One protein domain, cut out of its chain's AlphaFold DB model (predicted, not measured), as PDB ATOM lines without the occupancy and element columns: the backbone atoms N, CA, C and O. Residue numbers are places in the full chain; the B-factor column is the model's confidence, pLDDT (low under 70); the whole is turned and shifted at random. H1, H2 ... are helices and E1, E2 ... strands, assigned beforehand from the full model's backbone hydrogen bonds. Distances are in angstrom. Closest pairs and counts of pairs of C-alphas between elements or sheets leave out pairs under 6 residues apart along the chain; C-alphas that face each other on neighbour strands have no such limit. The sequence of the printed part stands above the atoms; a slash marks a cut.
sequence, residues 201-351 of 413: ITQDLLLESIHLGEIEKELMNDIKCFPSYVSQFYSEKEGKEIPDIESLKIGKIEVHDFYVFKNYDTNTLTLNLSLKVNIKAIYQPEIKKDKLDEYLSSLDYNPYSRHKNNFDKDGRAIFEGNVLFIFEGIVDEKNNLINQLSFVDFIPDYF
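This is residues 201 to 351 of the 413 residues of an uncharacterized protein of Flavobacterium enshiense DK69 (UniProt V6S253). A long, twisted sheet of four strands makes the length of a rod, and it curls round two short helices, H1 and H2, on one face. H3 lies over the opposite face, while H4 lies past the end of the sheet where E2 ends and E3 begins. The 151 printed residues hold four named helices and four named strands, in the order H1, H2, H3, E1, E2, H4, E3, E4, a mixed class of helices and strands. The sheet's order is E1, E2, E3, E4, antiparallel throughout. The whole is loose, with a radius of gyration of the C-alphas of 19.0 A and spans of 62 by 29 by 27 A.

H1, residues 203 to 208, begins at C-alpha 203 at (-18.892, 36.415, 26.841). H2 is residues 212 to 221, 14.5 A long, and H3 is residues 226 to 230. E1, residues 245 to 263, is 40.4 A long and bends by 73 degrees at residue 252. E2, residues 268 to 285, is 48.6 A long and ends at C-alpha 285 at (-25.781, -2.085, 25.452). H4, residues 289 to 298, is 14.2 A long. E3, residues 316 to 332, is 46.2 A long. E4, residues 337 to 347, is 27.0 A long and ends at C-alpha 347 at (-14.759, 18.405, 17.457).

E1 and E2 form an antiparallel hairpin at 166 degrees, with N 251 and O 278 within hydrogen-bond range at 2.8 A. E2 and E3 are antiparallel at 164 degrees, with N 275 and O 325 2.8 A apart. E3 and E4 form an antiparallel hairpin at 147 degrees, with N 328 and O 342 2.9 A apart. E1 and E4 are the edge strands. H1 is on the sheet, and its closest C-alphas to E1 are those of Gln 203 and Val 255, 6.4 A. H2 is on the same face, and its closest C-alphas to E4 are those of Glu 214 and Phe 343, 7.7 A. H3 is on the opposite face, over E3 at a height over the sheet of 7.6 A; the C-alphas of Val 230 and Phe 319 are the closest, 5.8 A. H4 is not on the sheet, and H1 and H2 are apart. In H1, H2, H3 and H4 every O i to N i+4 pair is within hydrogen-bond range.

The two C-alphas farthest apart, those of Glu 294 and Lys 334, are 62.3 A apart. The printed part has no cut. The links H3 to E1, 14 residues, and H4 to E3, 17 residues, are long. The mean pLDDT of the printed part is 87.8, and residues 300 to 308 are under 70.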
ATOM      1  N   ILE A 201     -19.277  42.963  22.207       91.69
ATOM      2  CA  ILE A 201     -19.184  41.503  22.139       91.69
ATOM      3  C   ILE A 201     -18.541  40.996  23.426       91.69
ATOM      4  O   ILE A 201     -17.319  40.945  23.574       91.69
ATOM      5  N   THR A 202     -19.397  40.619  24.369       92.38
ATOM      6  CA  THR A 202     -19.013  40.055  25.664       92.38
ATOM      7  C   THR A 202     -19.282  38.554  25.707       92.38
ATOM      8  O   THR A 202     -20.096  38.031  24.949       92.38
ATOM      9  N   GLN A 203     -18.622  37.842  26.626       93.00
ATOM     10  CA  GLN A 203     -18.892  36.415  26.841       93.00
ATOM     11  C   GLN A 203     -20.360  36.152  27.195       93.00
ATOM     12  O   GLN A 203     -20.929  35.180  26.705       93.00
ATOM     13  N   ASP A 204     -20.978  37.035  27.983       91.88
ATOM     14  CA  ASP A 204     -22.390  36.919  28.355       91.88
ATOM     15  C   ASP A 204     -23.296  37.028  27.121       91.88
ATOM     16  O   ASP A 204     -24.120  36.144  26.896       91.88
ATOM     17  N   LEU A 205     -23.074  38.028  26.254       91.81
ATOM     18  CA  LEU A 205     -23.834  38.183  25.008       91.81
ATOM     19  C   LEU A 205     -23.676  36.963  24.087       91.81
ATOM     20  O   LEU A 205     -24.647  36.509  23.482       91.81
ATOM     21  N   LEU A 206     -22.459  36.425  23.976       93.62
ATOM     22  CA  LEU A 206     -22.176  35.243  23.159       93.62
ATOM     23  C   LEU A 206     -22.942  34.014  23.661       93.62
ATOM     24  O   LEU A 206     -23.508  33.284  22.854       93.62
ATOM     25  N   LEU A 207     -22.991  33.801  24.978       92.69
ATOM     26  CA  LEU A 207     -23.731  32.687  25.574       92.69
ATOM     27  C   LEU A 207     -25.250  32.871  25.456       92.69
ATOM     28  O   LEU A 207     -25.951  31.899  25.187       92.69
ATOM     29  N   GLU A 208     -25.759  34.096  25.613       90.31
ATOM     30  CA  GLU A 208     -27.182  34.420  25.421       90.31
ATOM     31  C   GLU A 208     -27.638  34.233  23.967       90.31
ATOM     32  O   GLU A 208     -28.794  33.891  23.718       90.31
ATOM     33  N   SER A 209     -26.726  34.421  23.008       89.19
ATOM     34  CA  SER A 209     -27.005  34.288  21.572       89.19
ATOM     35  C   SER A 209     -27.070  32.835  21.088       89.19
ATOM     36  O   SER A 209     -27.424  32.591  19.937       89.19
ATOM     37  N   ILE A 210     -26.729  31.862  21.939       89.31
ATOM     38  CA  ILE A 210     -26.697  30.440  21.587       89.31
ATOM     39  C   ILE A 210     -27.984  29.750  22.033       89.31
ATOM     40  O   ILE A 210     -28.333  29.707  23.214       89.31
ATOM     41  N   HIS A 211     -28.669  29.113  21.087       87.12
ATOM     42  CA  HIS A 211     -29.831  28.289  21.390       87.12
ATOM     43  C   HIS A 211     -29.403  26.867  21.776       87.12
ATOM     44  O   HIS A 211     -28.923  26.104  20.943       87.12
ATOM     45  N   LEU A 212     -29.652  26.461  23.028       87.06
ATOM     46  CA  LEU A 212     -29.355  25.100  23.511       87.06
ATOM     47  C   LEU A 212     -29.944  23.991  22.623       87.06
ATOM     48  O   LEU A 212     -29.313  22.953  22.436       87.06
ATOM     49  N   GLY A 213     -31.133  24.221  22.057       89.56
ATOM     50  CA  GLY A 213     -31.775  23.268  21.152       89.56
ATOM     51  C   GLY A 213     -31.015  23.057  19.840       89.56
ATOM     52  O   GLY A 213     -31.137  21.994  19.244       89.56
ATOM     53  N   GLU A 214     -30.209  24.028  19.399       90.62
ATOM     54  CA  GLU A 214     -29.335  23.867  18.232       90.62
ATOM     55  C   GLU A 214     -28.177  22.921  18.557       90.62
ATOM     56  O   GLU A 214     -27.960  21.962  17.827       90.62
ATOM     57  N   ILE A 215     -27.515  23.099  19.707       92.38
ATOM     58  CA  ILE A 215     -26.458  22.185  20.175       92.38
ATOM     59  C   ILE A 215     -26.991  20.753  20.286       92.38
ATOM     60  O   ILE A 215     -26.352  19.817  19.811       92.38
ATOM     61  N   GLU A 216     -28.164  20.569  20.897       93.81
ATOM     62  CA  GLU A 216     -28.784  19.247  21.025       93.81
ATOM     63  C   GLU A 216     -29.124  18.642  19.659       93.81
ATOM     64  O   GLU A 216     -28.816  17.477  19.410       93.81
ATOM     65  N   LYS A 217     -29.706  19.432  18.751       94.25
ATOM     66  CA  LYS A 217     -30.037  18.993  17.393       94.25
ATOM     67  C   LYS A 217     -28.797  18.535  16.626       94.25
ATOM     68  O   LYS A 217     -28.818  17.452  16.049       94.25
ATOM     69  N   GLU A 218     -27.736  19.336  16.626       93.62
ATOM     70  CA  GLU A 218     -26.519  19.024  15.872       93.62
ATOM     71  C   GLU A 218     -25.758  17.844  16.480       93.62
ATOM     72  O   GLU A 218     -25.279  16.976  15.754       93.62
ATOM     73  N   LEU A 219     -25.768  17.702  17.809       93.44
ATOM     74  CA  LEU A 219     -25.281  16.481  18.448       93.44
ATOM     75  C   LEU A 219     -26.056  15.249  18.016       93.44
ATOM     76  O   LEU A 219     -25.444  14.226  17.743       93.44
ATOM     77  N   MET A 220     -27.385  15.328  17.963       92.81
ATOM     78  CA  MET A 220     -28.224  14.196  17.578       92.81
ATOM     79  C   MET A 220     -28.036  13.788  16.112       92.81
ATOM     80  O   MET A 220     -28.191  12.603  15.809       92.81
ATOM     81  N   ASN A 221     -27.663  14.722  15.230       91.44
ATOM     82  CA  ASN A 221     -27.353  14.429  13.829       91.44
ATOM     83  C   ASN A 221     -26.142  13.491  13.695       91.44
ATOM     84  O   ASN A 221     -26.204  12.537  12.923       91.44
ATOM     85  N   ASP A 222     -25.101  13.701  14.508       88.62
ATOM     86  CA  ASP A 222     -23.836  12.954  14.433       88.62
ATOM     87  C   ASP A 222     -23.513  12.151  15.704       88.62
ATOM     88  O   ASP A 222     -22.381  11.729  15.942       88.62
ATOM     89  N   ILE A 223     -24.523  11.843  16.520       91.12
ATOM     90  CA  ILE A 223     -24.343  11.234  17.847       91.12
ATOM     91  C   ILE A 223     -23.648   9.869  17.812       91.12
ATOM     92  O   ILE A 223     -23.098   9.413  18.814       91.12
ATOM     93  N   LYS A 224     -23.660   9.186  16.665       90.56
ATOM     94  CA  LYS A 224     -23.006   7.886  16.483       90.56
ATOM     95  C   LYS A 224     -21.490   7.983  16.308       90.56
ATOM     96  O   LYS A 224     -20.838   6.948  16.334       90.56
ATOM     97  N   CYS A 225     -20.899   9.174  16.192       88.06
ATOM     98  CA  CYS A 225     -19.442   9.309  16.118       88.06
ATOM     99  C   CYS A 225     -18.759   9.054  17.478       88.06
ATOM    100  O   CYS A 225     -17.680   8.461  17.543       88.06
ATOM    101  N   PHE A 226     -19.410   9.430  18.583       90.44
ATOM    102  CA  PHE A 226     -18.850   9.431  19.939       90.44
ATOM    103  C   PHE A 226     -18.348   8.075  20.471       90.44
ATOM    104  O   PHE A 226     -17.311   8.073  21.137       90.44
ATOM    105  N   PRO A 227     -18.974   6.913  20.189       90.56
ATOM    106  CA  PRO A 227     -18.448   5.617  20.624       90.56
ATOM    107  C   PRO A 227     -17.014   5.333  20.152       90.56
ATOM    108  O   PRO A 227     -16.242   4.732  20.899       90.56
ATOM    109  N   SER A 228     -16.607   5.830  18.977       87.62
ATOM    110  CA  SER A 228     -15.218   5.706  18.493       87.62
ATOM    111  C   SER A 228     -14.210   6.461  19.372       87.62
ATOM    112  O   SER A 228     -13.073   6.021  19.545       87.62
ATOM    113  N   TYR A 229     -14.639   7.540  20.030       85.12
ATOM    114  CA  TYR A 229     -13.835   8.289  20.999       85.12
ATOM    115  C   TYR A 229     -13.807   7.628  22.385       85.12
ATOM    116  O   TYR A 229     -12.913   7.901  23.184       85.12
ATOM    117  N   VAL A 230     -14.748   6.719  22.663       87.44
ATOM    118  CA  VAL A 230     -14.770   5.891  23.877       87.44
ATOM    119  C   VAL A 230     -13.854   4.674  23.730       87.44
ATOM    120  O   VAL A 230     -13.109   4.343  24.647       87.44
ATOM    121  N   SER A 231     -13.878   3.986  22.586       86.00
ATOM    122  CA  SER A 231     -13.108   2.752  22.395       86.00
ATOM    123  C   SER A 231     -12.729   2.516  20.936       86.00
ATOM    124  O   SER A 231     -13.549   2.712  20.039       86.00
ATOM    125  N   GLN A 232     -11.519   1.986  20.702       84.56
ATOM    126  CA  GLN A 232     -11.104   1.535  19.363       84.56
ATOM    127  C   GLN A 232     -11.957   0.379  18.847       84.56
ATOM    128  O   GLN A 232     -12.013   0.157  17.646       84.56
ATOM    129  N   PHE A 233     -12.687  -0.319  19.718       85.88
ATOM    130  CA  PHE A 233     -13.676  -1.305  19.290       85.88
ATOM    131  C   PHE A 233     -14.702  -0.741  18.286       85.88
ATOM    132  O   PHE A 233     -15.280  -1.495  17.504       85.88
ATOM    133  N   TYR A 234     -14.923   0.578  18.296       86.94
ATOM    134  CA  TYR A 234     -15.836   1.273  17.391       86.94
ATOM    135  C   TYR A 234     -15.147   2.021  16.241       86.94
ATOM    136  O   TYR A 234     -15.857   2.611  15.436       86.94
ATOM    137  N   SER A 235     -13.811   2.023  16.126       80.81
ATOM    138  CA  SER A 235     -13.109   2.901  15.169       80.81
ATOM    139  C   SER A 235     -13.392   2.590  13.698       80.81
ATOM    140  O   SER A 235     -13.282   3.479  12.864       80.81
ATOM    141  N   GLU A 236     -13.749   1.344  13.384       78.69
ATOM    142  CA  GLU A 236     -14.056   0.881  12.020       78.69
ATOM    143  C   GLU A 236     -15.541   0.518  11.837       78.69
ATOM    144  O   GLU A 236     -15.928  -0.047  10.816       78.69
ATOM    145  N   LYS A 237     -16.384   0.789  12.841       82.81
ATOM    146  CA  LYS A 237     -17.810   0.446  12.803       82.81
ATOM    147  C   LYS A 237     -18.629   1.593  12.232       82.81
ATOM    148  O   LYS A 237     -18.356   2.754  12.511       82.81
ATOM    149  N   GLU A 238     -19.709   1.258  11.529       76.88
ATOM    150  CA  GLU A 238     -20.603   2.250  10.928       76.88
ATOM    151  C   GLU A 238     -22.091   1.904  11.100       76.88
ATOM    152  O   GLU A 238     -22.503   0.747  11.242       76.88
ATOM    153  N   GLY A 239     -22.931   2.942  11.056       79.19
ATOM    154  CA  GLY A 239     -24.383   2.826  10.935       79.19
ATOM    155  C   GLY A 239     -25.046   1.990  12.035       79.19
ATOM    156  O   GLY A 239     -25.195   2.436  13.172       79.19
ATOM    157  N   LYS A 240     -25.524   0.793  11.671       79.88
ATOM    158  CA  LYS A 240     -26.250  -0.119  12.578       79.88
ATOM    159  C   LYS A 240     -25.333  -0.915  13.508       79.88
ATOM    160  O   LYS A 240     -25.831  -1.568  14.417       79.88
ATOM    161  N   GLU A 241     -24.023  -0.899  13.269       83.25
ATOM    162  CA  GLU A 241     -23.056  -1.573  14.142       83.25
ATOM    163  C   GLU A 241     -22.707  -0.755  15.389       83.25
ATOM    164  O   GLU A 241     -22.118  -1.285  16.331       83.25
ATOM    165  N   ILE A 242     -23.076   0.525  15.386       89.00
ATOM    166  CA  ILE A 242     -22.930   1.430  16.517       89.00
ATOM    167  C   ILE A 242     -24.259   1.434  17.287       89.00
ATOM    168  O   ILE A 242     -25.300   1.703  16.669       89.00
ATOM    169  N   PRO A 243     -24.248   1.146  18.603       91.44
ATOM    170  CA  PRO A 243     -25.450   1.181  19.426       91.44
ATOM    171  C   PRO A 243     -26.157   2.538  19.350       91.44
ATOM    172  O   PRO A 243     -25.515   3.580  19.204       91.44
ATOM    173  N   ASP A 244     -27.484   2.538  19.457       93.75
ATOM    174  CA  ASP A 244     -28.250   3.782  19.517       93.75
ATOM    175  C   ASP A 244     -28.042   4.481  20.869       93.75
ATOM    176  O   ASP A 244     -27.697   3.850  21.872       93.75
ATOM    177  N   ILE A 245     -28.237   5.799  20.907       95.19
ATOM    178  CA  ILE A 245     -28.117   6.559  22.151       95.19
ATOM    179  C   ILE A 245     -29.293   6.249  23.092       95.19
ATOM    180  O   ILE A 245     -30.449   6.217  22.676       95.19
ATOM    181  N   GLU A 246     -28.998   6.017  24.371       95.31
ATOM    182  CA  GLU A 246     -29.998   5.835  25.430       95.31
ATOM    183  C   GLU A 246     -30.287   7.153  26.152       95.31
ATOM    184  O   GLU A 246     -31.440   7.468  26.440       95.31
ATOM    185  N   SER A 247     -29.251   7.948  26.439       95.50
ATOM    186  CA  SER A 247     -29.426   9.278  27.023       95.50
ATOM    187  C   SER A 247     -28.315  10.240  26.620       95.50
ATOM    188  O   SER A 247     -27.145   9.862  26.545       95.50
ATOM    189  N   LEU A 248     -28.700  11.498  26.404       95.75
ATOM    190  CA  LEU A 248     -27.807  12.627  26.177       95.75
ATOM    191  C   LEU A 248     -28.031  13.655  27.284       95.75
ATOM    192  O   LEU A 248     -29.165  14.032  27.577       95.75
ATOM    193  N   LYS A 249     -26.947  14.127  27.893       95.81
ATOM    194  CA  LYS A 249     -26.972  15.246  28.828       95.81
ATOM    195  C   LYS A 249     -25.933  16.276  28.417       95.81
ATOM    196  O   LYS A 249     -24.738  15.985  28.396       95.81
ATOM    197  N   ILE A 250     -26.408  17.488  28.157       95.38
ATOM    198  CA  ILE A 250     -25.571  18.669  27.959       95.38
ATOM    199  C   ILE A 250     -25.343  19.308  29.331       95.38
ATOM    200  O   ILE A 250     -26.279  19.549  30.097       95.38
ATOM    201  N   GLY A 251     -24.075  19.481  29.678       92.94
ATOM    202  CA  GLY A 251     -23.610  20.077  30.919       92.94
ATOM    203  C   GLY A 251     -23.321  21.567  30.764       92.94
ATOM    204  O   GLY A 251     -24.066  22.309  30.127       92.94
ATOM    205  N   LYS A 252     -22.229  22.012  31.390       94.31
ATOM    206  CA  LYS A 252     -21.790  23.409  31.338       94.31
ATOM    207  C   LYS A 252     -21.346  23.791  29.921       94.31
ATOM    208  O   LYS A 252     -20.653  23.013  29.264       94.31
ATOM    209  N   ILE A 253     -21.705  25.006  29.512       95.94
ATOM    210  CA  ILE A 253     -21.247  25.657  28.283       95.94
ATOM    211  C   ILE A 253     -20.391  26.854  28.678       95.94
ATOM    212  O   ILE A 253     -20.775  27.639  29.545       95.94
ATOM    213  N   GLU A 254     -19.222  26.972  28.063       96.00
ATOM    214  CA  GLU A 254     -18.288  28.075  28.267       96.00
ATOM    215  C   GLU A 254     -17.823  28.602  26.911       96.00
ATOM    216  O   GLU A 254     -17.612  27.825  25.979       96.00
ATOM    217  N   VAL A 255     -17.609  29.914  26.804       95.62
ATOM    218  CA  VAL A 255     -16.899  30.476  25.651       95.62
ATOM    219  C   VAL A 255     -15.445  30.019  25.731       95.62
ATOM    220  O   VAL A 255     -14.746  30.332  26.694       95.62
ATOM    221  N   HIS A 256     -15.005  29.253  24.736       94.06
ATOM    222  CA  HIS A 256     -13.618  28.820  24.621       94.06
ATOM    223  C   HIS A 256     -12.771  29.897  23.951       94.06
ATOM    224  O   HIS A 256     -11.743  30.300  24.491       94.06
ATOM    225  N   ASP A 257     -13.224  30.362  22.789       92.38
ATOM    226  CA  ASP A 257     -12.536  31.368  21.999       92.38
ATOM    227  C   ASP A 257     -13.527  32.138  21.116       92.38
ATOM    228  O   ASP A 257     -14.600  31.626  20.804       92.38
ATOM    229  N   PHE A 258     -13.199  33.366  20.724       93.06
ATOM    230  CA  PHE A 258     -13.948  34.103  19.711       93.06
ATOM    231  C   PHE A 258     -13.106  35.213  19.086       93.06
ATOM    232  O   PHE A 258     -12.241  35.801  19.738       93.06
ATOM    233  N   TYR A 259     -13.401  35.549  17.837       92.31
ATOM    234  CA  TYR A 259     -12.833  36.711  17.165       92.31
ATOM    235  C   TYR A 259     -13.800  37.245  16.111       92.31
ATOM    236  O   TYR A 259     -14.666  36.526  15.612       92.31
ATOM    237  N   VAL A 260     -13.637  38.519  15.760       91.44
ATOM    238  CA  VAL A 260     -14.360  39.140  14.652       91.44
ATOM    239  C   VAL A 260     -13.372  39.479  13.555       91.44
ATOM    240  O   VAL A 260     -12.272  39.959  13.822       91.44
ATOM    241  N   PHE A 261     -13.780  39.257  12.315       87.25
ATOM    242  CA  PHE A 261     -13.066  39.758  11.152       87.25
ATOM    243  C   PHE A 261     -14.032  40.479  10.215       87.25
ATOM    244  O   PHE A 261     -15.251  40.303  10.277       87.25
ATOM    245  N   LYS A 262     -13.477  41.338   9.363       86.62
ATOM    246  CA  LYS A 262     -14.239  42.061   8.352       86.62
ATOM    247  C   LYS A 262     -14.011  41.411   6.996       86.62
ATOM    248  O   LYS A 262     -12.872  41.332   6.547       86.62
ATOM    249  N   ASN A 263     -15.087  41.002   6.335       84.00
ATOM    250  CA  ASN A 263     -15.046  40.695   4.915       84.00
ATOM    251  C   ASN A 263     -15.183  42.010   4.140       84.00
ATOM    252  O   ASN A 263     -16.177  42.724   4.281       84.00
ATOM    253  N   TYR A 264     -14.163  42.365   3.363       79.12
ATOM    254  CA  TYR A 264     -14.117  43.648   2.664       79.12
ATOM    255  C   TYR A 264     -14.918  43.649   1.359       79.12
ATOM    256  O   TYR A 264     -15.426  44.705   0.986       79.12
ATOM    257  N   ASP A 265     -15.108  42.489   0.729       79.12
ATOM    258  CA  ASP A 265     -15.890  42.360  -0.505       79.12
ATOM    259  C   ASP A 265     -17.382  42.570  -0.246       79.12
ATOM    260  O   ASP A 265     -18.075  43.267  -0.986       79.12
ATOM    261  N   THR A 266     -17.883  41.984   0.840       82.12
ATOM    262  CA  THR A 266     -19.293  42.081   1.250       82.12
ATOM    263  C   THR A 266     -19.534  43.188   2.277       82.12
ATOM    264  O   THR A 266     -20.682  43.526   2.565       82.12
ATOM    265  N   ASN A 267     -18.461  43.780   2.812       85.00
ATOM    266  CA  ASN A 267     -18.477  44.751   3.904       85.00
ATOM    267  C   ASN A 267     -19.258  44.247   5.138       85.00
ATOM    268  O   ASN A 267     -19.948  45.024   5.803       85.00
ATOM    269  N   THR A 268     -19.148  42.950   5.445       89.00
ATOM    270  CA  THR A 268     -19.773  42.314   6.614       89.00
ATOM    271  C   THR A 268     -18.762  42.075   7.729       89.00
ATOM    272  O   THR A 268     -17.577  41.836   7.486       89.00
ATOM    273  N   LEU A 269     -19.236  42.141   8.973       91.56
ATOM    274  CA  LEU A 269     -18.479  41.728  10.150       91.56
ATOM    275  C   LEU A 269     -18.929  40.325  10.531       91.56
ATOM    276  O   LEU A 269     -20.110  40.108  10.806       91.56
ATOM    277  N   THR A 270     -17.989  39.391  10.533       91.50
ATOM    278  CA  THR A 270     -18.251  37.989  10.839       91.50
ATOM    279  C   THR A 270     -17.600  37.636  12.168       91.50
ATOM    280  O   THR A 270     -16.405  37.860  12.370       91.50
ATOM    281  N   LEU A 271     -18.399  37.092  13.077       93.31
ATOM    282  CA  LEU A 271     -17.991  36.527  14.354       93.31
ATOM    283  C   LEU A 271     -17.717  35.037  14.170       93.31
ATOM    284  O   LEU A 271     -18.595  34.308  13.721       93.31
ATOM    285  N   ASN A 272     -16.540  34.583  14.588       91.88
ATOM    286  CA  ASN A 272     -16.292  33.172  14.859       91.88
ATOM    287  C   ASN A 272     -16.328  32.958  16.364       91.88
ATOM    288  O   ASN A 272     -15.689  33.698  17.114       91.88
ATOM    289  N   LEU A 273     -17.080  31.950  16.791       93.50
ATOM    290  CA  LEU A 273     -17.268  31.598  18.188       93.50
ATOM    291  C   LEU A 273     -16.979  30.115  18.378       93.50
ATOM    292  O   LEU A 273     -17.580  29.256  17.740       93.50
ATOM    293  N   SER A 274     -16.092  29.822  19.315       94.44
ATOM    294  CA  SER A 274     -15.810  28.480  19.784       94.44
ATOM    295  C   SER A 274     -16.334  28.301  21.202       94.44
ATOM    296  O   SER A 274     -16.007  29.077  22.102       94.44
ATOM    297  N   LEU A 275     -17.119  27.251  21.428       95.88
ATOM    298  CA  LEU A 275     -17.671  26.908  22.733       95.88
ATOM    299  C   LEU A 275     -17.082  25.601  23.245       95.88
ATOM    300  O   LEU A 275     -16.942  24.628  22.509       95.88
ATOM    301  N   LYS A 276     -16.804  25.563  24.542       96.62
ATOM    302  CA  LYS A 276     -16.512  24.342  25.281       96.62
ATOM    303  C   LYS A 276     -17.808  23.839  25.901       96.62
ATOM    304  O   LYS A 276     -18.338  24.459  26.822       96.62
ATOM    305  N   VAL A 277     -18.305  22.713  25.404       96.38
ATOM    306  CA  VAL A 277     -19.566  22.117  25.852       96.38
ATOM    307  C   VAL A 277     -19.274  20.794  26.542       96.38
ATOM    308  O   VAL A 277     -18.699  19.884  25.947       96.38
ATOM    309  N   ASN A 278     -19.662  20.666  27.808       96.00
ATOM    310  CA  ASN A 278     -19.574  19.391  28.507       96.00
ATOM    311  C   ASN A 278     -20.718  18.472  28.066       96.00
ATOM    312  O   ASN A 278     -21.883  18.857  28.137       96.00
ATOM    313  N   ILE A 279     -20.391  17.260  27.631       95.38
ATOM    314  CA  ILE A 279     -21.352  16.292  27.107       95.38
ATOM    315  C   ILE A 279     -21.198  14.977  27.847       95.38
ATOM    316  O   ILE A 279     -20.085  14.495  28.061       95.38
ATOM    317  N   LYS A 280     -22.340  14.380  28.186       95.81
ATOM    318  CA  LYS A 280     -22.442  12.995  28.623       95.81
ATOM    319  C   LYS A 280     -23.438  12.250  27.741       95.81
ATOM    320  O   LYS A 280     -24.635  12.523  27.808       95.81
ATOM    321  N   ALA A 281     -22.942  11.318  26.936       95.88
ATOM    322  CA  ALA A 281     -23.741  10.446  26.085       95.88
ATOM    323  C   ALA A 281     -23.592   8.995  26.555       95.88
ATOM    324  O   ALA A 281     -22.478   8.481  26.677       95.88
ATOM    325  N   ILE A 282     -24.720   8.349  26.843       96.50
ATOM    326  CA  ILE A 282     -24.795   6.943  27.248       96.50
ATOM    327  C   ILE A 282     -25.536   6.195  26.154       96.50
ATOM    328  O   ILE A 282     -26.659   6.562  25.804       96.50
ATOM    329  N   TYR A 283     -24.911   5.148  25.633       95.94
ATOM    330  CA  TYR A 283     -25.463   4.332  24.558       95.94
ATOM    331  C   TYR A 283     -26.201   3.116  25.102       95.94
ATOM    332  O   TYR A 283     -26.019   2.718  26.250       95.94
ATOM    333  N   GLN A 284     -27.024   2.505  24.261       95.62
ATOM    334  CA  GLN A 284     -27.586   1.197  24.553       95.62
ATOM    335  C   GLN A 284     -26.474   0.138  24.668       95.62
ATOM    336  O   GLN A 284     -25.377   0.327  24.130       95.62
ATOM    337  N   PRO A 285     -26.736  -0.987  25.362       93.31
ATOM    338  CA  PRO A 285     -25.781  -2.085  25.452       93.31
ATOM    339  C   PRO A 285     -25.311  -2.562  24.076       93.31
ATOM    340  O   PRO A 285     -26.097  -2.635  23.129       93.31
ATOM    341  N   GLU A 286     -24.031  -2.921  23.975       89.88
ATOM    342  CA  GLU A 286     -23.455  -3.449  22.741       89.88
ATOM    343  C   GLU A 286     -24.197  -4.705  22.251       89.88
ATOM    344  O   GLU A 286     -24.361  -5.684  22.983       89.88
ATOM    345  N   ILE A 287     -24.593  -4.695  20.973       84.81
ATOM    346  CA  ILE A 287     -25.335  -5.789  20.330       84.81
ATOM    347  C   ILE A 287     -24.487  -7.067  20.305       84.81
ATOM    348  O   ILE A 287     -24.997  -8.165  20.527       84.81
ATOM    349  N   LYS A 288     -23.182  -6.940  20.035       86.31
ATOM    350  CA  LYS A 288     -22.229  -8.059  19.969       86.31
ATOM    351  C   LYS A 288     -21.387  -8.135  21.251       86.31
ATOM    352  O   LYS A 288     -20.163  -8.034  21.180       86.31
ATOM    353  N   LYS A 289     -22.038  -8.311  22.410       83.62
ATOM    354  CA  LYS A 289     -21.387  -8.301  23.736       83.62
ATOM    355  C   LYS A 289     -20.191  -9.254  23.845       83.62
ATOM    356  O   LYS A 289     -19.129  -8.819  24.266       83.62
ATOM    357  N   ASP A 290     -20.313 -10.484  23.349       87.69
ATOM    358  CA  ASP A 290     -19.214 -11.462  23.392       87.69
ATOM    359  C   ASP A 290     -17.939 -10.954  22.692       87.69
ATOM    360  O   ASP A 290     -16.829 -11.189  23.162       87.69
ATOM    361  N   LYS A 291     -18.087 -10.201  21.590       87.12
ATOM    362  CA  LYS A 291     -16.946  -9.608  20.869       87.12
ATOM    363  C   LYS A 291     -16.329  -8.435  21.618       87.12
ATOM    364  O   LYS A 291     -15.125  -8.217  21.517       87.12
ATOM    365  N   LEU A 292     -17.152  -7.652  22.315       86.94
ATOM    366  CA  LEU A 292     -16.661  -6.584  23.177       86.94
ATOM    367  C   LEU A 292     -15.872  -7.180  24.346       86.94
ATOM    368  O   LEU A 292     -14.774  -6.713  24.626       86.94
ATOM    369  N   ASP A 293     -16.385  -8.238  24.972       86.62
ATOM    370  CA  ASP A 293     -15.718  -8.917  26.084       86.62
ATOM    371  C   ASP A 293     -14.387  -9.555  25.639       86.62
ATOM    372  O   ASP A 293     -13.379  -9.425  26.340       86.62
ATOM    373  N   GLU A 294     -14.340 -10.171  24.450       87.44
ATOM    374  CA  GLU A 294     -13.104 -10.680  23.832       87.44
ATOM    375  C   GLU A 294     -12.094  -9.552  23.579       87.44
ATOM    376  O   GLU A 294     -10.934  -9.656  23.988       87.44
ATOM    377  N   TYR A 295     -12.541  -8.448  22.970       86.38
ATOM    378  CA  TYR A 295     -11.706  -7.271  22.734       86.38
ATOM    379  C   TYR A 295     -11.131  -6.734  24.047       86.38
ATOM    380  O   TYR A 295      -9.914  -6.623  24.170       86.38
ATOM    381  N   LEU A 296     -11.978  -6.471  25.047       84.00
ATOM    382  CA  LEU A 296     -11.561  -5.930  26.344       84.00
ATOM    383  C   LEU A 296     -10.590  -6.866  27.076       84.00
ATOM    384  O   LEU A 296      -9.655  -6.387  27.715       84.00
ATOM    385  N   SER A 297     -10.774  -8.183  26.948       83.81
ATOM    386  CA  SER A 297      -9.887  -9.195  27.538       83.81
ATOM    387  C   SER A 297      -8.536  -9.309  26.820       83.81
ATOM    388  O   SER A 297      -7.560  -9.745  27.425       83.81
ATOM    389  N   SER A 298      -8.471  -8.927  25.540       79.94
ATOM    390  CA  SER A 298      -7.255  -8.960  24.712       79.94
ATOM    391  C   SER A 298      -6.360  -7.724  24.856       79.94
ATOM    392  O   SER A 298      -5.254  -7.695  24.317       79.94
ATOM    393  N   LEU A 299      -6.830  -6.687  25.554       75.94
ATOM    394  CA  LEU A 299      -6.100  -5.435  25.685       75.94
ATOM    395  C   LEU A 299      -4.929  -5.576  26.659       75.94
ATOM    396  O   LEU A 299      -5.111  -5.580  27.878       75.94
ATOM    397  N   ASP A 300      -3.712  -5.560  26.122       63.84
ATOM    398  CA  ASP A 300      -2.539  -5.194  26.907       63.84
ATOM    399  C   ASP A 300      -2.664  -3.719  27.313       63.84
ATOM    400  O   ASP A 300      -2.853  -2.829  26.478       63.84
ATOM    401  N   TYR A 301      -2.592  -3.447  28.617       54.81
ATOM    402  CA  TYR A 301      -2.724  -2.097  29.160       54.81
ATOM    403  C   TYR A 301      -1.679  -1.155  28.542       54.81
ATOM    404  O   TYR A 301      -0.499  -1.188  28.896       54.81
ATOM    405  N   ASN A 302      -2.123  -0.275  27.641       55.09
ATOM    406  CA  ASN A 302      -1.314   0.815  27.113       55.09
ATOM    407  C   ASN A 302      -1.776   2.148  27.731       55.09
ATOM    408  O   ASN A 302      -2.804   2.689  27.312       55.09
ATOM    409  N   PRO A 303      -1.018   2.729  28.681       49.25
ATOM    410  CA  PRO A 303      -1.377   3.995  29.325       49.25
ATOM    411  C   PRO A 303      -1.358   5.205  28.372       49.25
ATOM    412  O   PRO A 303      -1.737   6.299  28.782       49.25
ATOM    413  N   TYR A 304      -0.909   5.026  27.124       46.69
ATOM    414  CA  TYR A 304      -0.856   6.056  26.084       46.69
ATOM    415  C   TYR A 304      -1.938   5.892  25.008       46.69
ATOM    416  O   TYR A 304      -1.928   6.625  24.019       46.69
ATOM    417  N   SER A 305      -2.863   4.938  25.167       56.38
ATOM    418  CA  SER A 305      -4.026   4.847  24.284       56.38
ATOM    419  C   SER A 305      -4.851   6.134  24.372       56.38
ATOM    420  O   SER A 305      -5.203   6.580  25.465       56.38
ATOM    421  N   ARG A 306      -5.193   6.716  23.213       54.00
ATOM    422  CA  ARG A 306      -6.113   7.864  23.126       54.00
ATOM    423  C   ARG A 306      -7.530   7.511  23.586       54.00
ATOM    424  O   ARG A 306      -8.283   8.398  23.967       54.00
ATOM    425  N   HIS A 307      -7.878   6.225  23.571       60.66
ATOM    426  CA  HIS A 307      -9.209   5.740  23.906       60.66
ATOM    427  C   HIS A 307      -9.210   5.211  25.335       60.66
ATOM    428  O   HIS A 307      -8.573   4.197  25.644       60.66
ATOM    429  N   LYS A 308      -9.937   5.903  26.214       66.50
ATOM    430  CA  LYS A 308     -10.279   5.384  27.536       66.50
ATOM    431  C   LYS A 308     -11.474   4.462  27.346       66.50
ATOM    432  O   LYS A 308     -12.584   4.968  27.283       66.50
ATOM    433  N   ASN A 309     -11.244   3.150  27.254       81.00
ATOM    434  CA  ASN A 309     -12.324   2.160  27.187       81.00
ATOM    435  C   ASN A 309     -13.284   2.360  28.371       81.00
ATOM    436  O   ASN A 309     -13.004   1.908  29.480       81.00
ATOM    437  N   ASN A 310     -14.376   3.089  28.142       86.88
ATOM    438  CA  ASN A 310     -15.299   3.534  29.179       86.88
ATOM    439  C   ASN A 310     -16.666   2.906  28.934       86.88
ATOM    440  O   ASN A 310     -17.496   3.433  28.189       86.88
ATOM    441  N   PHE A 311     -16.858   1.754  29.562       90.25
ATOM    442  CA  PHE A 311     -18.088   0.984  29.505       90.25
ATOM    443  C   PHE A 311     -18.664   0.837  30.909       90.25
ATOM    444  O   PHE A 311     -17.914   0.696  31.878       90.25
ATOM    445  N   ASP A 312     -19.989   0.845  31.030       88.06
ATOM    446  CA  ASP A 312     -20.619   0.420  32.276       88.06
ATOM    447  C   ASP A 312     -20.663  -1.111  32.413       88.06
ATOM    448  O   ASP A 312     -20.266  -1.872  31.529       88.06
ATOM    449  N   LYS A 313     -21.185  -1.570  33.553       84.88
ATOM    450  CA  LYS A 313     -21.367  -2.995  33.874       84.88
ATOM    451  C   LYS A 313     -22.241  -3.760  32.869       84.88
ATOM    452  O   LYS A 313     -22.159  -4.985  32.802       84.88
ATOM    453  N   ASP A 314     -23.094  -3.059  32.126       85.81
ATOM    454  CA  ASP A 314     -24.029  -3.645  31.173       85.81
ATOM    455  C   ASP A 314     -23.440  -3.659  29.750       85.81
ATOM    456  O   ASP A 314     -24.045  -4.236  28.845       85.81
ATOM    457  N   GLY A 315     -22.226  -3.123  29.563       87.38
ATOM    458  CA  GLY A 315     -21.538  -3.034  28.275       87.38
ATOM    459  C   GLY A 315     -21.968  -1.820  27.452       87.38
ATOM    460  O   GLY A 315     -21.869  -1.843  26.226       87.38
ATOM    461  N   ARG A 316     -22.486  -0.770  28.100       92.50
ATOM    462  CA  ARG A 316     -22.867   0.486  27.446       92.50
ATOM    463  C   ARG A 316     -21.656   1.387  27.317       92.50
ATOM    464  O   ARG A 316     -20.998   1.666  28.317       92.50
ATOM    465  N   ALA A 317     -21.385   1.879  26.113       93.75
ATOM    466  CA  ALA A 317     -20.374   2.910  25.917       93.75
ATOM    467  C   ALA A 317     -20.818   4.217  26.600       93.75
ATOM    468  O   ALA A 317     -21.983   4.615  26.496       93.75
ATOM    469  N   ILE A 318     -19.893   4.885  27.291       94.12
ATOM    470  CA  ILE A 318     -20.137   6.176  27.941       94.12
ATOM    471  C   ILE A 318     -19.106   7.183  27.443       94.12
ATOM    472  O   ILE A 318     -17.929   7.127  27.812       94.12
ATOM    473  N   PHE A 319     -19.564   8.151  26.655       93.25
ATOM    474  CA  PHE A 319     -18.782   9.343  26.366       93.25
ATOM    475  C   PHE A 319     -19.078  10.398  27.429       93.25
ATOM    476  O   PHE A 319     -20.229  10.785  27.619       93.25
ATOM    477  N   GLU A 320     -18.047  10.866  28.127       92.62
ATOM    478  CA  GLU A 320     -18.147  11.964  29.087       92.62
ATOM    479  C   GLU A 320     -16.921  12.863  28.929       92.62
ATOM    480  O   GLU A 320     -15.799  12.458  29.241       92.62
ATOM    481  N   GLY A 321     -17.121  14.068  28.397       91.81
ATOM    482  CA  GLY A 321     -16.011  14.931  28.006       91.81
ATOM    483  C   GLY A 321     -16.432  16.332  27.583       91.81
ATOM    484  O   GLY A 321     -17.615  16.662  27.538       91.81
ATOM    485  N   ASN A 322     -15.438  17.175  27.310       94.44
ATOM    486  CA  ASN A 322     -15.654  18.487  26.711       94.44
ATOM    487  C   ASN A 322     -15.526  18.365  25.195       94.44
ATOM    488  O   ASN A 322     -14.538  17.815  24.716       94.44
ATOM    489  N   VAL A 323     -16.487  18.925  24.475       93.50
ATOM    490  CA  VAL A 323     -16.531  18.970  23.014       93.50
ATOM    491  C   VAL A 323     -16.427  20.420  22.575       93.50
ATOM    492  O   VAL A 323     -17.043  21.300  23.185       93.50
ATOM    493  N   LEU A 324     -15.610  20.674  21.555       93.38
ATOM    494  CA  LEU A 324     -15.488  21.998  20.959       93.38
ATOM    495  C   LEU A 324     -16.607  22.178  19.937       93.38
ATOM    496  O   LEU A 324     -16.697  21.377  19.019       93.38
ATOM    497  N   PHE A 325     -17.424  23.217  20.072       94.56
ATOM    498  CA  PHE A 325     -18.404  23.611  19.059       94.56
ATOM    499  C   PHE A 325     -17.953  24.886  18.374       94.56
ATOM    500  O   PHE A 325     -17.459  25.790  19.045       94.56
ATOM    501  N   ILE A 326     -18.166  24.971  17.068       92.06
ATOM    502  CA  ILE A 326     -17.791  26.110  16.238       92.06
ATOM    503  C   ILE A 326     -19.062  26.703  15.637       92.06
ATOM    504  O   ILE A 326     -19.867  25.999  15.025       92.06
ATOM    505  N   PHE A 327     -19.224  28.006  15.820       92.94
ATOM    506  CA  PHE A 327     -20.312  28.802  15.278       92.94
ATOM    507  C   PHE A 327     -19.754  29.980  14.486       92.94
ATOM    508  O   PHE A 327     -18.741  30.576  14.861       92.94
ATOM    509  N   GLU A 328     -20.468  30.353  13.432       92.12
ATOM    510  CA  GLU A 328     -20.210  31.557  12.651       92.12
ATOM    511  C   GLU A 328     -21.443  32.459  12.675       92.12
ATOM    512  O   GLU A 328     -22.576  31.996  12.535       92.12
ATOM    513  N   GLY A 329     -21.238  33.759  12.868       92.06
ATOM    514  CA  GLY A 329     -22.327  34.717  12.942       92.06
ATOM    515  C   GLY A 329     -22.048  36.040  12.253       92.06
ATOM    516  O   GLY A 329     -20.901  36.425  12.049       92.06
ATOM    517  N   ILE A 330     -23.116  36.759  11.915       92.75
ATOM    518  CA  ILE A 330     -23.041  38.103  11.332       92.75
ATOM    519  C   ILE A 330     -23.297  39.130  12.428       92.75
ATOM    520  O   ILE A 330     -24.309  39.075  13.130       92.75
ATOM    521  N   VAL A 331     -22.391  40.093  12.534       93.69
ATOM    522  CA  VAL A 331     -22.434  41.150  13.539       93.69
ATOM    523  C   VAL A 331     -22.973  42.444  12.935       93.69
ATOM    524  O   VAL A 331     -22.502  42.905  11.894       93.69
ATOM    525  N   ASP A 332     -23.930  43.060  13.626       91.19
ATOM    526  CA  ASP A 332     -24.390  44.419  13.356       91.19
ATOM    527  C   ASP A 332     -23.775  45.387  14.365       91.19
ATOM    528  O   ASP A 332     -24.269  45.570  15.478       91.19
ATOM    529  N   GLU A 333     -22.687  46.029  13.949       89.94
ATOM    530  CA  GLU A 333     -21.993  47.034  14.754       89.94
ATOM    531  C   GLU A 333     -22.871  48.257  15.062       89.94
ATOM    532  O   GLU A 333     -22.719  48.869  16.112       89.94
ATOM    533  N   LYS A 334     -23.820  48.626  14.190       89.12
ATOM    534  CA  LYS A 334     -24.650  49.824  14.411       89.12
ATOM    535  C   LYS A 334     -25.692  49.596  15.495       89.12
ATOM    536  O   LYS A 334     -26.015  50.526  16.232       89.12
ATOM    537  N   ASN A 335     -26.231  48.382  15.551       90.44
ATOM    538  CA  ASN A 335     -27.267  48.007  16.506       90.44
ATOM    539  C   ASN A 335     -26.714  47.273  17.739       90.44
ATOM    540  O   ASN A 335     -27.487  47.006  18.653       90.44
ATOM    541  N   ASN A 336     -25.405  46.996  17.793       89.94
ATOM    542  CA  ASN A 336     -24.739  46.229  18.852       89.94
ATOM    543  C   ASN A 336     -25.359  44.836  19.063       89.94
ATOM    544  O   ASN A 336     -25.636  44.432  20.192       89.94
ATOM    545  N   LEU A 337     -25.609  44.111  17.970       90.94
ATOM    546  CA  LEU A 337     -26.282  42.810  17.995       90.94
ATOM    547  C   LEU A 337     -25.554  41.772  17.138       90.94
ATOM    548  O   LEU A 337     -24.860  42.097  16.173       90.94
ATOM    549  N   ILE A 338     -25.764  40.503  17.482       91.44
ATOM    550  CA  ILE A 338     -25.417  39.351  16.648       91.44
ATOM    551  C   ILE A 338     -26.701  38.962  15.911       91.44
ATOM    552  O   ILE A 338     -27.642  38.460  16.519       91.44
ATOM    553  N   ASN A 339     -26.776  39.262  14.614       85.31
ATOM    554  CA  ASN A 339     -28.006  39.105  13.828       85.31
ATOM    555  C   ASN A 339     -28.347  37.639  13.561       85.31
ATOM    556  O   ASN A 339     -29.515  37.266  13.485       85.31
ATOM    557  N   GLN A 340     -27.314  36.832  13.357       83.75
ATOM    558  CA  GLN A 340     -27.424  35.413  13.071       83.75
ATOM    559  C   GLN A 340     -26.184  34.734  13.626       83.75
ATOM    560  O   GLN A 340     -25.089  35.281  13.504       83.75
ATOM    561  N   LEU A 341     -26.365  33.547  14.188       90.75
ATOM    562  CA  LEU A 341     -25.306  32.651  14.617       90.75
ATOM    563  C   LEU A 341     -25.702  31.260  14.123       90.75
ATOM    564  O   LEU A 341     -26.845  30.856  14.306       90.75
ATOM    565  N   SER A 342     -24.807  30.597  13.403       91.38
ATOM    566  CA  SER A 342     -25.076  29.320  12.743       91.38
ATOM    567  C   SER A 342     -24.010  28.321  13.146       91.38
ATOM    568  O   SER A 342     -22.820  28.648  13.137       91.38
ATOM    569  N   PHE A 343     -24.431  27.108  13.488       92.38
ATOM    570  CA  PHE A 343     -23.513  26.000  13.700       92.38
ATOM    571  C   PHE A 343     -22.673  25.711  12.444       92.38
ATOM    572  O   PHE A 343     -23.191  25.696  11.324       92.38
ATOM    573  N   VAL A 344     -21.375  25.476  12.647       89.62
ATOM    574  CA  VAL A 344     -20.417  25.111  11.596       89.62
ATOM    575  C   VAL A 344     -19.985  23.659  11.756       89.62
ATOM    576  O   VAL A 344     -20.119  22.884  10.814       89.62
ATOM    577  N   ASP A 345     -19.446  23.308  12.926       89.25
ATOM    578  CA  ASP A 345     -18.907  21.974  13.208       89.25
ATOM    579  C   ASP A 345     -18.732  21.747  14.723       89.25
ATOM    580  O   ASP A 345     -18.740  22.699  15.515       89.25
ATOM    581  N   PHE A 346     -18.526  20.497  15.141       90.56
ATOM    582  CA  PHE A 346     -18.036  20.166  16.477       90.56
ATOM    583  C   PHE A 346     -16.900  19.136  16.436       90.56
ATOM    584  O   PHE A 346     -16.886  18.211  15.633       90.56
ATOM    585  N   ILE A 347     -15.949  19.259  17.364       87.69
ATOM    586  CA  ILE A 347     -14.759  18.405  17.457       87.69
ATOM    587  C   ILE A 347     -14.755  17.697  18.825       87.69
ATOM    588  O   ILE A 347     -14.449  18.334  19.844       87.69
ATOM    589  N   PRO A 348     -15.097  16.392  18.886       87.38
ATOM    590  CA  PRO A 348     -15.257  15.657  20.146       87.38
ATOM    591  C   PRO A 348     -14.000  15.517  21.007       87.38
ATOM    592  O   PRO A 348     -14.099  15.480  22.232       87.38
ATOM    593  N   ASP A 349     -12.822  15.415  20.395       82.56
ATOM    594  CA  ASP A 349     -11.564  15.097  21.078       82.56
ATOM    595  C   ASP A 349     -10.607  16.280  21.221       82.56
ATOM    596  O   ASP A 349      -9.534  16.107  21.799       82.56
ATOM    597  N   TYR A 350     -11.003  17.480  20.783       84.50
ATOM    598  CA  TYR A 350     -10.162  18.681  20.809       84.50
ATOM    599  C   TYR A 350      -9.483  18.884  22.173       84.50
ATOM    600  O   TYR A 350      -8.257  18.901  22.281       84.50
ATOM    601  N   PHE A 351     -10.277  18.946  23.246       83.50
ATOM    602  CA  PHE A 351      -9.760  19.188  24.595       83.50
ATOM    603  C   PHE A 351      -8.977  17.999  25.159       83.50
ATOM    604  O   PHE A 351      -8.001  18.195  25.879       83.50
TER     605      PHE A 351